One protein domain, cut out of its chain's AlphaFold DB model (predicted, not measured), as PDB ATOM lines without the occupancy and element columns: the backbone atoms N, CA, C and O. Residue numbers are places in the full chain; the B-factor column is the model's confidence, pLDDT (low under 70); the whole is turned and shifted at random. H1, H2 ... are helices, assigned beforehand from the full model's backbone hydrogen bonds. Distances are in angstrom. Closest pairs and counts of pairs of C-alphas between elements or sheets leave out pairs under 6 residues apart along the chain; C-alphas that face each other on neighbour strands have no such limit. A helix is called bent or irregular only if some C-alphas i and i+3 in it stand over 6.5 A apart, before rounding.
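This is residues 5 to 101 of the 108 residues of an uncharacterized protein of Candidatus Lloydbacteria bacterium RIFCSPHIGHO2_02_FULL_50_13 (UniProt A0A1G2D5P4). Helix H2 is the spine of a loose frame: H1 folds back from one end as a narrow V, and H3 and H4 make a head at the other. The chain returns alongside H2 to H5 and H6, which packs on H1. The all-helix printed part has 97 residues, six named helices, H1 to H6, a radius of gyration of the C-alphas of 15.7 A, and spans of 44, 30 and 19 A.

Find C-alpha 5 at (-46.505, -5.114, 0.845); from there H1 runs 30.8 A to residue 25. H2, residues 27 to 51, is irregular: C-alphas 28 and 31 are 7.1 A apart. H3 is residues 56 to 63, H4 67 to 75, H5 82 to 85, and H6 88 to 100, ending at (-55.624, -19.918, -3.166).

H1 and H2, a hairpin, touch; their closest C-alphas, 23 and 30, are 4.8 A apart. H6 touches H1, closest at C-alphas 98 and 14, 6.2 A. H4 touches H2, closest at C-alphas 74 and 43, 5.6 A. Of H2's O i to N i+4 pairs, 19 of 21 are within hydrogen-bond range.

Look for pLDDT under 70 at residues 5 to 9, 84 and 99 to 101; the printed part has no cut.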
ATOM      1  N   ASN A   5     -47.733  -4.390   1.219       53.94
ATOM      2  CA  ASN A   5     -46.505  -5.114   0.845       53.94
ATOM      3  C   ASN A   5     -46.509  -6.601   1.229       53.94
ATOM      4  O   ASN A   5     -46.038  -7.426   0.453       53.94
ATOM      5  N   ALA A   6     -47.081  -6.969   2.382       56.06
ATOM      6  CA  ALA A   6     -47.086  -8.363   2.844       56.06
ATOM      7  C   ALA A   6     -47.854  -9.306   1.898       56.06
ATOM      8  O   ALA A   6     -47.518 -10.482   1.777       56.06
ATOM      9  N   ASN A   7     -48.866  -8.784   1.199       66.06
ATOM     10  CA  ASN A   7     -49.647  -9.558   0.241       66.06
ATOM     11  C   ASN A   7     -48.876  -9.781  -1.073       66.06
ATOM     12  O   ASN A   7     -48.883 -10.886  -1.611       66.06
ATOM     13  N   ILE A   8     -48.138  -8.769  -1.551       67.19
ATOM     14  CA  ILE A   8     -47.319  -8.874  -2.771       67.19
ATOM     15  C   ILE A   8     -46.204  -9.906  -2.575       67.19
ATOM     16  O   ILE A   8     -46.061 -10.806  -3.402       67.19
ATOM     17  N   ASP A   9     -45.482  -9.854  -1.455       69.38
ATOM     18  CA  ASP A   9     -44.422 -10.825  -1.157       69.38
ATOM     19  C   ASP A   9     -44.955 -12.264  -1.081       69.38
ATOM     20  O   ASP A   9     -44.327 -13.194  -1.587       69.38
ATOM     21  N   ALA A  10     -46.128 -12.463  -0.475       73.19
ATOM     22  CA  ALA A  10     -46.759 -13.778  -0.380       73.19
ATOM     23  C   ALA A  10     -47.218 -14.315  -1.747       73.19
ATOM     24  O   ALA A  10     -47.167 -15.521  -1.995       73.19
ATOM     25  N   VAL A  11     -47.679 -13.442  -2.646       70.12
ATOM     26  CA  VAL A  11     -48.006 -13.815  -4.029       70.12
ATOM     27  C   VAL A  11     -46.738 -14.185  -4.800       70.12
ATOM     28  O   VAL A  11     -46.703 -15.247  -5.416       70.12
ATOM     29  N   LEU A  12     -45.674 -13.380  -4.712       71.88
ATOM     30  CA  LEU A  12     -44.409 -13.649  -5.404       71.88
ATOM     31  C   LEU A  12     -43.786 -14.984  -4.978       71.88
ATOM     32  O   LEU A  12     -43.376 -15.765  -5.834       71.88
ATOM     33  N   ARG A  13     -43.789 -15.292  -3.674       78.00
ATOM     34  CA  ARG A  13     -43.310 -16.589  -3.168       78.00
ATOM     35  C   ARG A  13     -44.123 -17.762  -3.715       78.00
ATOM     36  O   ARG A  13     -43.542 -18.753  -4.135       78.00
ATOM     37  N   ARG A  14     -45.456 -17.642  -3.768       73.88
ATOM     38  CA  ARG A  14     -46.333 -18.695  -4.313       73.88
ATOM     39  C   ARG A  14     -46.103 -18.937  -5.801       73.88
ATOM     40  O   ARG A  14     -46.113 -20.088  -6.224       73.88
ATOM     41  N   VAL A  15     -45.862 -17.880  -6.575       73.06
ATOM     42  CA  VAL A  15     -45.460 -18.009  -7.984       73.06
ATOM     43  C   VAL A  15     -44.110 -18.715  -8.087       73.06
ATOM     44  O   VAL A  15     -43.964 -19.655  -8.866       73.06
ATOM     45  N   ASP A  16     -43.134 -18.323  -7.262       76.56
ATOM     46  CA  ASP A  16     -41.814 -18.947  -7.283       76.56
ATOM     47  C   ASP A  16     -41.858 -20.440  -6.914       76.56
ATOM     48  O   ASP A  16     -41.129 -21.232  -7.519       76.56
ATOM     49  N   ASP A  17     -42.711 -20.828  -5.964       79.81
ATOM     50  CA  ASP A  17     -42.907 -22.218  -5.552       79.81
ATOM     51  C   ASP A  17     -43.720 -23.030  -6.567       79.81
ATOM     52  O   ASP A  17     -43.351 -24.166  -6.861       79.81
ATOM     53  N   GLY A  18     -44.769 -22.452  -7.162       75.06
ATOM     54  CA  GLY A  18     -45.512 -23.096  -8.247       75.06
ATOM     55  C   GLY A  18     -44.604 -23.414  -9.430       75.06
ATOM     56  O   GLY A  18     -44.583 -24.545  -9.906       75.06
ATOM     57  N   ASP A  19     -43.735 -22.483  -9.819       75.00
ATOM     58  CA  ASP A  19     -42.774 -22.737 -10.889       75.00
ATOM     59  C   ASP A  19     -41.719 -23.791 -10.527       75.00
ATOM     60  O   ASP A  19     -41.243 -24.499 -11.417       75.00
ATOM     61  N   LYS A  20     -41.309 -23.905  -9.252       77.56
ATOM     62  CA  LYS A  20     -40.430 -25.007  -8.819       77.56
ATOM     63  C   LYS A  20     -41.138 -26.342  -9.005       77.56
ATOM     64  O   LYS A  20     -40.533 -27.256  -9.550       77.56
ATOM     65  N   ILE A  21     -42.404 -26.439  -8.595       79.19
ATOM     66  CA  ILE A  21     -43.210 -27.654  -8.756       79.19
ATOM     67  C   ILE A  21     -43.352 -27.998 -10.242       79.19
ATOM     68  O   ILE A  21     -43.045 -29.121 -10.634       79.19
ATOM     69  N   ILE A  22     -43.708 -27.026 -11.089       76.88
ATOM     70  CA  ILE A  22     -43.780 -27.248 -12.540       76.88
ATOM     71  C   ILE A  22     -42.423 -27.682 -13.086       76.88
ATOM     72  O   ILE A  22     -42.368 -28.628 -13.853       76.88
ATOM     73  N   SER A  23     -41.322 -27.049 -12.677       79.69
ATOM     74  CA  SER A  23     -39.979 -27.407 -13.158       79.69
ATOM     75  C   SER A  23     -39.536 -28.811 -12.728       79.69
ATOM     76  O   SER A  23     -38.641 -29.372 -13.353       79.69
ATOM     77  N   LEU A  24     -40.115 -29.367 -11.657       80.06
ATOM     78  CA  LEU A  24     -39.879 -30.752 -11.233       80.06
ATOM     79  C   LEU A  24     -40.669 -31.745 -12.094       80.06
ATOM     80  O   LEU A  24     -40.141 -32.795 -12.443       80.06
ATOM     81  N   ILE A  25     -41.913 -31.407 -12.441       80.06
ATOM     82  CA  ILE A  25     -42.812 -32.257 -13.239       80.06
ATOM     83  C   ILE A  25     -42.492 -32.153 -14.743       80.06
ATOM     84  O   ILE A  25     -42.616 -33.129 -15.476       80.06
ATOM     85  N   ARG A  26     -42.065 -30.970 -15.190       78.94
ATOM     86  CA  ARG A  26     -41.761 -30.573 -16.573       78.94
ATOM     87  C   ARG A  26     -40.372 -29.914 -16.641       78.94
ATOM     88  O   ARG A  26     -40.273 -28.685 -16.756       78.94
ATOM     89  N   PRO A  27     -39.273 -30.679 -16.519       84.44
ATOM     90  CA  PRO A  27     -37.913 -30.134 -16.539       84.44
ATOM     91  C   PRO A  27     -37.598 -29.285 -17.779       84.44
ATOM     92  O   PRO A  27     -36.843 -28.315 -17.690       84.44
ATOM     93  N   GLU A  28     -38.214 -29.603 -18.916       83.56
ATOM     94  CA  GLU A  28     -38.127 -28.870 -20.179       83.56
ATOM     95  C   GLU A  28     -38.626 -27.420 -20.070       83.56
ATOM     96  O   GLU A  28     -38.121 -26.533 -20.758       83.56
ATOM     97  N   LEU A  29     -39.549 -27.140 -19.144       83.25
ATOM     98  CA  LEU A  29     -40.081 -25.799 -18.897       83.25
ATOM     99  C   LEU A  29     -39.213 -24.970 -17.945       83.25
ATOM    100  O   LEU A  29     -39.417 -23.761 -17.834       83.25
ATOM    101  N   ARG A  30     -38.210 -25.566 -17.291       84.31
ATOM    102  CA  ARG A  30     -37.394 -24.890 -16.269       84.31
ATOM    103  C   ARG A  30     -36.699 -23.631 -16.791       84.31
ATOM    104  O   ARG A  30     -36.739 -22.584 -16.139       84.31
ATOM    105  N   LEU A  31     -36.033 -23.722 -17.944       85.75
ATOM    106  CA  LEU A  31     -35.338 -22.581 -18.546       85.75
ATOM    107  C   LEU A  31     -36.330 -21.537 -19.105       85.75
ATOM    108  O   LEU A  31     -36.180 -20.365 -18.740       85.75
ATOM    109  N   PRO A  32     -37.361 -21.921 -19.887       86.44
ATOM    110  CA  PRO A  32     -38.416 -21.003 -20.321       86.44
ATOM    111  C   PRO A  32     -39.088 -20.238 -19.174       86.44
ATOM    112  O   PRO A  32     -39.210 -19.016 -19.238       86.44
ATOM    113  N   LEU A  33     -39.455 -20.918 -18.082       83.19
ATOM    114  CA  LEU A  33     -40.084 -20.293 -16.912       83.19
ATOM    115  C   LEU A  33     -39.163 -19.296 -16.216       83.19
ATOM    116  O   LEU A  33     -39.588 -18.209 -15.816       83.19
ATOM    117  N   ARG A  34     -37.875 -19.633 -16.097       83.19
ATOM    118  CA  ARG A  34     -36.877 -18.718 -15.537       83.19
ATOM    119  C   ARG A  34     -36.743 -17.456 -16.393       83.19
ATOM    120  O   ARG A  34     -36.721 -16.356 -15.841       83.19
ATOM    121  N   GLN A  35     -36.660 -17.602 -17.716       85.75
ATOM    122  CA  GLN A  35     -36.567 -16.470 -18.644       85.75
ATOM    123  C   GLN A  35     -37.830 -15.605 -18.604       85.75
ATOM    124  O   GLN A  35     -37.729 -14.381 -18.495       85.75
ATOM    125  N   PHE A  36     -39.008 -16.232 -18.614       86.88
ATOM    126  CA  PHE A  36     -40.293 -15.554 -18.469       86.88
ATOM    127  C   PHE A  36     -40.353 -14.713 -17.189       86.88
ATOM    128  O   PHE A  36     -40.669 -13.528 -17.258       86.88
ATOM    129  N   ARG A  37     -39.965 -15.266 -16.029       82.69
ATOM    130  CA  ARG A  37     -39.954 -14.523 -14.755       82.69
ATOM    131  C   ARG A  37     -39.031 -13.312 -14.768       82.69
ATOM    132  O   ARG A  37     -39.410 -12.258 -14.264       82.69
ATOM    133  N   ILE A  38     -37.827 -13.447 -15.324       85.81
ATOM    134  CA  ILE A  38     -36.888 -12.321 -15.446       85.81
ATOM    135  C   ILE A  38     -37.519 -11.210 -16.293       85.81
ATOM    136  O   ILE A  38     -37.560 -10.058 -15.864       85.81
ATOM    137  N   ARG A  39     -38.090 -11.570 -17.447       88.31
ATOM    138  CA  ARG A  39     -38.759 -10.619 -18.344       88.31
ATOM    139  C   ARG A  39     -39.992  -9.981 -17.701       88.31
ATOM    140  O   ARG A  39     -40.179  -8.778 -17.827       88.31
ATOM    141  N   MET A  40     -40.800 -10.746 -16.964       87.75
ATOM    142  CA  MET A  40     -41.976 -10.227 -16.253       87.75
ATOM    143  C   MET A  40     -41.594  -9.249 -15.146       87.75
ATOM    144  O   MET A  40     -42.251  -8.223 -14.988       87.75
ATOM    145  N   ARG A  41     -40.529  -9.537 -14.386       85.25
ATOM    146  CA  ARG A  41     -40.011  -8.619 -13.359       85.25
ATOM    147  C   ARG A  41     -39.525  -7.318 -13.984       85.25
ATOM    148  O   ARG A  41     -39.844  -6.255 -13.465       85.25
ATOM    149  N   PHE A  42     -38.819  -7.403 -15.108       89.06
ATOM    150  CA  PHE A  42     -38.383  -6.223 -15.846       89.06
ATOM    151  C   PHE A  42     -39.572  -5.404 -16.377       89.06
ATOM    152  O   PHE A  42     -39.644  -4.206 -16.131       89.06
ATOM    153  N   HIS A  43     -40.568  -6.052 -16.988       90.44
ATOM    154  CA  HIS A  43     -41.804  -5.399 -17.431       90.44
ATOM    155  C   HIS A  43     -42.550  -4.705 -16.275       90.44
ATOM    156  O   HIS A  43     -42.973  -3.555 -16.397       90.44
ATOM    157  N   ALA A  44     -42.690  -5.379 -15.129       86.69
ATOM    158  CA  ALA A  44     -43.326  -4.811 -13.944       86.69
ATOM    159  C   ALA A  44     -42.541  -3.615 -13.383       86.69
ATOM    160  O   ALA A  44     -43.146  -2.611 -13.012       86.69
ATOM    161  N   PHE A  45     -41.208  -3.703 -13.357       89.00
ATOM    162  CA  PHE A  45     -40.332  -2.600 -12.972       89.00
ATOM    163  C   PHE A  45     -40.557  -1.371 -13.862       89.00
ATOM    164  O   PHE A  45     -40.856  -0.301 -13.336       89.00
ATOM    165  N   LEU A  46     -40.526  -1.538 -15.191       90.94
ATOM    166  CA  LEU A  46     -40.771  -0.443 -16.136       90.94
ATOM    167  C   LEU A  46     -42.146   0.202 -15.910       90.94
ATOM    168  O   LEU A  46     -42.245   1.424 -15.830       90.94
ATOM    169  N   LYS A  47     -43.200  -0.605 -15.715       88.94
ATOM    170  CA  LYS A  47     -44.541  -0.088 -15.395       88.94
ATOM    171  C   LYS A  47     -44.564   0.734 -14.111       88.94
ATOM    172  O   LYS A  47     -45.162   1.803 -14.094       88.94
ATOM    173  N   ILE A  48     -43.923   0.258 -13.044       85.81
ATOM    174  CA  ILE A  48     -43.873   0.981 -11.766       85.81
ATOM    175  C   ILE A  48     -43.158   2.322 -11.931       85.81
ATOM    176  O   ILE A  48     -43.645   3.324 -11.413       85.81
ATOM    177  N   CYS A  49     -42.031   2.352 -12.644       87.69
ATOM    178  CA  CYS A  49     -41.285   3.581 -12.897       87.69
ATOM    179  C   CYS A  49     -42.121   4.606 -13.671       87.69
ATOM    180  O   CYS A  49     -42.262   5.738 -13.215       87.69
ATOM    181  N   VAL A  50     -42.761   4.191 -14.768       87.81
ATOM    182  CA  VAL A  50     -43.624   5.077 -15.564       87.81
ATOM    183  C   VAL A  50     -44.837   5.555 -14.760       87.81
ATOM    184  O   VAL A  50     -45.163   6.739 -14.779       87.81
ATOM    185  N   CYS A  51     -45.471   4.684 -13.966       88.50
ATOM    186  CA  CYS A  51     -46.553   5.082 -13.054       88.50
ATOM    187  C   CYS A  51     -46.103   6.078 -11.971       88.50
ATOM    188  O   CYS A  51     -46.937   6.784 -11.412       88.50
ATOM    189  N   ARG A  52     -44.804   6.128 -11.659       88.25
ATOM    190  CA  ARG A  52     -44.186   7.102 -10.748       88.25
ATOM    191  C   ARG A  52     -43.614   8.318 -11.482       88.25
ATOM    192  O   ARG A  52     -42.793   9.027 -10.910       88.25
ATOM    193  N   CYS A  53     -44.064   8.555 -12.714       91.56
ATOM    194  CA  CYS A  53     -43.691   9.693 -13.551       91.56
ATOM    195  C   CYS A  53     -42.212   9.732 -13.964       91.56
ATOM    196  O   CYS A  53     -41.734  10.794 -14.347       91.56
ATOM    197  N   VAL A  54     -41.504   8.598 -13.928       91.81
ATOM    198  CA  VAL A  54     -40.169   8.494 -14.534       91.81
ATOM    199  C   VAL A  54     -40.331   8.382 -16.048       91.81
ATOM    200  O   VAL A  54     -41.088   7.537 -16.538       91.81
ATOM    201  N   THR A  55     -39.638   9.239 -16.788       94.25
ATOM    202  CA  THR A  55     -39.665   9.276 -18.252       94.25
ATOM    203  C   THR A  55     -38.846   8.139 -18.866       94.25
ATOM    204  O   THR A  55     -37.981   7.538 -18.225       94.25
ATOM    205  N   MET A  56     -39.104   7.835 -20.141       92.88
ATOM    206  CA  MET A  56     -38.342   6.811 -20.866       92.88
ATOM    207  C   MET A  56     -36.878   7.209 -21.062       92.88
ATOM    208  O   MET A  56     -36.016   6.341 -20.954       92.88
ATOM    209  N   ASN A  57     -36.592   8.502 -21.252       95.62
ATOM    210  CA  ASN A  57     -35.225   9.015 -21.317       95.62
ATOM    211  C   ASN A  57     -34.468   8.788 -19.993       95.62
ATOM    212  O   ASN A  57     -33.395   8.194 -19.989       95.62
ATOM    213  N   GLU A  58     -35.064   9.139 -18.847       93.81
ATOM    214  CA  GLU A  58     -34.447   8.884 -17.530       93.81
ATOM    215  C   GLU A  58     -34.204   7.386 -17.285       93.81
ATOM    216  O   GLU A  58     -33.175   6.994 -16.732       93.81
ATOM    217  N   LEU A  59     -35.131   6.520 -17.712       93.88
ATOM    218  CA  LEU A  59     -34.939   5.069 -17.642       93.88
ATOM    219  C   LEU A  59     -33.833   4.580 -18.582       93.88
ATOM    220  O   LEU A  59     -33.091   3.672 -18.209       93.88
ATOM    221  N   SER A  60     -33.720   5.163 -19.774       96.06
ATOM    222  CA  SER A  60     -32.673   4.861 -20.753       96.06
ATOM    223  C   SER A  60     -31.291   5.180 -20.191       96.06
ATOM    224  O   SER A  60     -30.414   4.313 -20.190       96.06
ATOM    225  N   GLU A  61     -31.128   6.365 -19.598       95.38
ATOM    226  CA  GLU A  61     -29.894   6.783 -18.926       95.38
ATOM    227  C   GLU A  61     -29.552   5.881 -17.730       95.38
ATOM    228  O   GLU A  61     -28.417   5.424 -17.598       95.38
ATOM    229  N   LEU A  62     -30.537   5.566 -16.878       94.00
ATOM    230  CA  LEU A  62     -30.332   4.752 -15.674       94.00
ATOM    231  C   LEU A  62     -29.961   3.297 -15.994       94.00
ATOM    232  O   LEU A  62     -29.178   2.676 -15.275       94.00
ATOM    233  N   LEU A  63     -30.561   2.729 -17.041       92.81
ATOM    234  CA  LEU A  63     -30.396   1.320 -17.401       92.81
ATOM    235  C   LEU A  63     -29.320   1.095 -18.468       92.81
ATOM    236  O   LEU A  63     -28.940  -0.053 -18.695       92.81
ATOM    237  N   GLY A  64     -28.851   2.155 -19.132       94.75
ATOM    238  CA  GLY A  64     -27.945   2.059 -20.276       94.75
ATOM    239  C   GLY A  64     -28.573   1.325 -21.464       94.75
ATOM    240  O   GLY A  64     -27.876   0.611 -22.186       94.75
ATOM    241  N   LEU A  65     -29.894   1.441 -21.635       94.94
ATOM    242  CA  LEU A  65     -30.659   0.761 -22.682       94.94
ATOM    243  C   LEU A  65     -31.403   1.782 -23.548       94.94
ATOM    244  O   LEU A  65     -32.071   2.637 -22.983       94.94
ATOM    245  N   PRO A  66     -31.392   1.649 -24.887       96.81
ATOM    246  CA  PRO A  66     -32.163   2.511 -25.781       96.81
ATOM    247  C   PRO A  66     -33.646   2.619 -25.401       96.81
ATOM    248  O   PRO A  66     -34.292   1.610 -25.095       96.81
ATOM    249  N   GLU A  67     -34.214   3.823 -25.519       96.00
ATOM    250  CA  GLU A  67     -35.634   4.089 -25.237       96.00
ATOM    251  C   GLU A  67     -36.579   3.170 -26.021       96.00
ATOM    252  O   GLU A  67     -37.597   2.726 -25.496       96.00
ATOM    253  N   GLU A  68     -36.225   2.827 -27.258       95.62
ATOM    254  CA  GLU A  68     -36.986   1.928 -28.132       95.62
ATOM    255  C   GLU A  68     -37.095   0.511 -27.546       95.62
ATOM    256  O   GLU A  68     -38.167  -0.103 -27.556       95.62
ATOM    257  N   ILE A  69     -35.999   0.002 -26.971       93.06
ATOM    258  CA  ILE A  69     -35.955  -1.312 -26.317       93.06
ATOM    259  C   ILE A  69     -36.817  -1.286 -25.056       93.06
ATOM    260  O   ILE A  69     -37.641  -2.179 -24.839       93.06
ATOM    261  N   LEU A  70     -36.678  -0.240 -24.241       92.94
ATOM    262  CA  LEU A  70     -37.479  -0.063 -23.034       92.94
ATOM    263  C   LEU A  70     -38.974   0.069 -23.358       92.94
ATOM    264  O   LEU A  70     -39.803  -0.560 -22.704       92.94
ATOM    265  N   THR A  71     -39.313   0.824 -24.404       93.62
ATOM    266  CA  THR A  71     -40.690   1.007 -24.882       93.62
ATOM    267  C   THR A  71     -41.274  -0.319 -25.344       93.62
ATOM    268  O   THR A  71     -42.379  -0.681 -24.944       93.62
ATOM    269  N   THR A  72     -40.507  -1.102 -26.105       93.12
ATOM    270  CA  THR A  72     -40.919  -2.437 -26.554       93.12
ATOM    271  C   THR A  72     -41.224  -3.344 -25.360       93.12
ATOM    272  O   THR A  72     -42.289  -3.959 -25.302       93.12
ATOM    273  N   HIS A  73     -40.339  -3.390 -24.362       89.94
ATOM    274  CA  HIS A  73     -40.550  -4.188 -23.153       89.94
ATOM    275  C   HIS A  73     -41.714  -3.697 -22.285       89.94
ATOM    276  O   HIS A  73     -42.347  -4.503 -21.600       89.94
ATOM    277  N   LEU A  74     -42.005  -2.396 -22.295       90.44
ATOM    278  CA  LEU A  74     -43.127  -1.811 -21.569       90.44
ATOM    279  C   LEU A  74     -44.472  -2.114 -22.246       90.44
ATOM    280  O   LEU A  74     -45.442  -2.429 -21.553       90.44
ATOM    281  N   LEU A  75     -44.537  -2.028 -23.578       91.62
ATOM    282  CA  LEU A  75     -45.765  -2.230 -24.354       91.62
ATOM    283  C   LEU A  75     -46.109  -3.710 -24.546       91.62
ATOM    284  O   LEU A  75     -47.286  -4.070 -24.530       91.62
ATOM    285  N   HIS A  76     -45.101  -4.570 -24.685       90.38
ATOM    286  CA  HIS A  76     -45.286  -5.991 -24.962       90.38
ATOM    287  C   HIS A  76     -44.937  -6.832 -23.726       90.38
ATOM    288  O   HIS A  76     -43.758  -7.098 -23.470       90.38
ATOM    289  N   PRO A  77     -45.934  -7.260 -22.925       86.44
ATOM    290  CA  PRO A  77     -45.677  -8.186 -21.830       86.44
ATOM    291  C   PRO A  77     -45.130  -9.509 -22.390       86.44
ATOM    292  O   PRO A  77     -45.585  -9.963 -23.442       86.44
ATOM    293  N   PRO A  78     -44.161 -10.151 -21.714       85.81
ATOM    294  CA  PRO A  78     -43.625 -11.422 -22.178       85.81
ATOM    295  C   PRO A  78     -44.706 -12.506 -22.144       85.81
ATOM    296  O   PRO A  78     -45.544 -12.549 -21.242       85.81
ATOM    297  N   GLU A  79     -44.659 -13.409 -23.115       84.69
ATOM    298  CA  GLU A  79     -45.603 -14.519 -23.212       84.69
ATOM    299  C   GLU A  79     -45.335 -15.572 -22.136       84.69
ATOM    300  O   GLU A  79     -44.188 -15.949 -21.881       84.69
ATOM    301  N   ASN A  80     -46.404 -16.061 -21.502       80.12
ATOM    302  CA  ASN A  80     -46.299 -17.112 -20.502       80.12
ATOM    303  C   ASN A  80     -46.079 -18.470 -21.197       80.12
ATOM    304  O   ASN A  80     -47.000 -18.949 -21.867       80.12
ATOM    305  N   PRO A  81     -44.922 -19.135 -21.000       76.94
ATOM    306  CA  PRO A  81     -44.612 -20.402 -21.664       76.94
ATOM    307  C   PRO A  81     -45.582 -21.527 -21.277       76.94
ATOM    308  O   PRO A  81     -45.725 -22.503 -22.002       76.94
ATOM    309  N   LEU A  82     -46.308 -21.386 -20.167       75.06
ATOM    310  CA  LEU A  82     -47.303 -22.361 -19.718       75.06
ATOM    311  C   LEU A  82     -48.582 -22.357 -20.558       75.06
ATOM    312  O   LEU A  82     -49.322 -23.339 -20.544       75.06
ATOM    313  N   GLY A  83     -48.862 -21.264 -21.276       70.06
ATOM    314  CA  GLY A  83     -50.107 -21.095 -22.023       70.06
ATOM    315  C   GLY A  83     -50.294 -22.143 -23.120       70.06
ATOM    316  O   GLY A  83     -51.408 -22.621 -23.312       70.06
ATOM    317  N   GLN A  84     -49.205 -22.542 -23.782       65.69
ATOM    318  CA  GLN A  84     -49.232 -23.467 -24.919       65.69
ATOM    319  C   GLN A  84     -48.825 -24.900 -24.548       65.69
ATOM    320  O   GLN A  84     -49.204 -25.833 -25.248       65.69
ATOM    321  N   THR A  85     -48.079 -25.090 -23.453       71.38
ATOM    322  CA  THR A  85     -47.488 -26.399 -23.116       71.38
ATOM    323  C   THR A  85     -48.304 -27.212 -22.113       71.38
ATOM    324  O   THR A  85     -48.212 -28.435 -22.113       71.38
ATOM    325  N   LEU A  86     -49.098 -26.565 -21.257       72.19
ATOM    326  CA  LEU A  86     -49.888 -27.273 -20.249       72.19
ATOM    327  C   LEU A  86     -51.210 -27.800 -20.818       72.19
ATOM    328  O   LEU A  86     -51.895 -27.115 -21.585       72.19
ATOM    329  N   LEU A  87     -51.616 -28.985 -20.362       80.50
ATOM    330  CA  LEU A  87     -52.989 -29.463 -20.502       80.50
ATOM    331  C   LEU A  87     -53.944 -28.526 -19.749       80.50
ATOM    332  O   LEU A  87     -53.570 -27.822 -18.809       80.50
ATOM    333  N   GLU A  88     -55.216 -28.525 -20.132       80.75
ATOM    334  CA  GLU A  88     -56.212 -27.638 -19.523       80.75
ATOM    335  C   GLU A  88     -56.416 -27.891 -18.021       80.75
ATOM    336  O   GLU A  88     -56.531 -26.941 -17.247       80.75
ATOM    337  N   SER A  89     -56.347 -29.152 -17.591       78.38
ATOM    338  CA  SER A  89     -56.386 -29.541 -16.176       78.38
ATOM    339  C   SER A  89     -55.181 -29.022 -15.383       78.38
ATOM    340  O   SER A  89     -55.342 -28.557 -14.255       78.38
ATOM    341  N   GLU A  90     -53.985 -29.038 -15.976       74.50
ATOM    342  CA  GLU A  90     -52.767 -28.491 -15.370       74.50
ATOM    343  C   GLU A  90     -52.854 -26.965 -15.258       74.50
ATOM    344  O   GLU A  90     -52.511 -26.404 -14.218       74.50
ATOM    345  N   ARG A  91     -53.383 -26.286 -16.290       76.31
ATOM    346  CA  ARG A  91     -53.650 -24.838 -16.247       76.31
ATOM    347  C   ARG A  91     -54.635 -24.479 -15.138       76.31
ATOM    348  O   ARG A  91     -54.405 -23.509 -14.415       76.31
ATOM    349  N   HIS A  92     -55.707 -25.256 -14.994       76.69
ATOM    350  CA  HIS A  92     -56.716 -25.033 -13.964       76.69
ATOM    351  C   HIS A  92     -56.131 -25.207 -12.558       76.69
ATOM    352  O   HIS A  92     -56.232 -24.292 -11.741       76.69
ATOM    353  N   TRP A  93     -55.430 -26.319 -12.311       78.81
ATOM    354  CA  TRP A  93     -54.749 -26.575 -11.040       78.81
ATOM    355  C   TRP A  93     -53.767 -25.456 -10.679       78.81
ATOM    356  O   TRP A  93     -53.755 -24.965  -9.551       78.81
ATOM    357  N   LEU A  94     -52.974 -24.998 -11.652       73.81
ATOM    358  CA  LEU A  94     -51.994 -23.942 -11.431       73.81
ATOM    359  C   LEU A  94     -52.647 -22.612 -11.052       73.81
ATOM    360  O   LEU A  94     -52.180 -21.901 -10.161       73.81
ATOM    361  N   HIS A  95     -53.743 -22.277 -11.726       73.44
ATOM    362  CA  HIS A  95     -54.509 -21.073 -11.453       73.44
ATOM    363  C   HIS A  95     -55.130 -21.106 -10.047       73.44
ATOM    364  O   HIS A  95     -55.079 -20.101  -9.330       73.44
ATOM    365  N   GLU A  96     -55.643 -22.261  -9.610       73.94
ATOM    366  CA  GLU A  96     -56.110 -22.457  -8.233       73.94
ATOM    367  C   GLU A  96     -54.965 -22.354  -7.214       73.94
ATOM    368  O   GLU A  96     -55.112 -21.687  -6.184       73.94
ATOM    369  N   TYR A  97     -53.796 -22.927  -7.517       71.50
ATOM    370  CA  TYR A  97     -52.609 -22.840  -6.666       71.50
ATOM    371  C   TYR A  97     -52.125 -21.389  -6.495       71.50
ATOM    372  O   TYR A  97     -51.874 -20.953  -5.370       71.50
ATOM    373  N   TYR A  98     -52.066 -20.601  -7.575       70.25
ATOM    374  CA  TYR A  98     -51.666 -19.189  -7.518       70.25
ATOM    375  C   TYR A  98     -52.657 -18.303  -6.762       70.25
ATOM    376  O   TYR A  98     -52.235 -17.416  -6.018       70.25
ATOM    377  N   ARG A  99     -53.966 -18.536  -6.918       66.75
ATOM    378  CA  ARG A  99     -55.001 -17.742  -6.236       66.75
ATOM    379  C   ARG A  99     -55.161 -18.110  -4.766       66.75
ATOM    380  O   ARG A  99     -55.261 -17.222  -3.921       66.75
ATOM    381  N   GLY A 100     -55.215 -19.403  -4.469       65.81
ATOM    382  CA  GLY A 100     -55.624 -19.918  -3.166       65.81
ATOM    383  C   GLY A 100     -54.488 -20.460  -2.306       65.81
ATOM    384  O   GLY A 100     -54.659 -20.551  -1.096       65.81
ATOM    385  N   GLY A 101     -53.329 -20.798  -2.892       60.38
ATOM    386  CA  GLY A 101     -52.268 -21.531  -2.198       60.38
ATOM    387  C   GLY A 101     -52.784 -22.856  -1.631       60.38
ATOM    388  O   GLY A 101     -52.884 -23.009  -0.417       60.38
TER     389      GLY A 101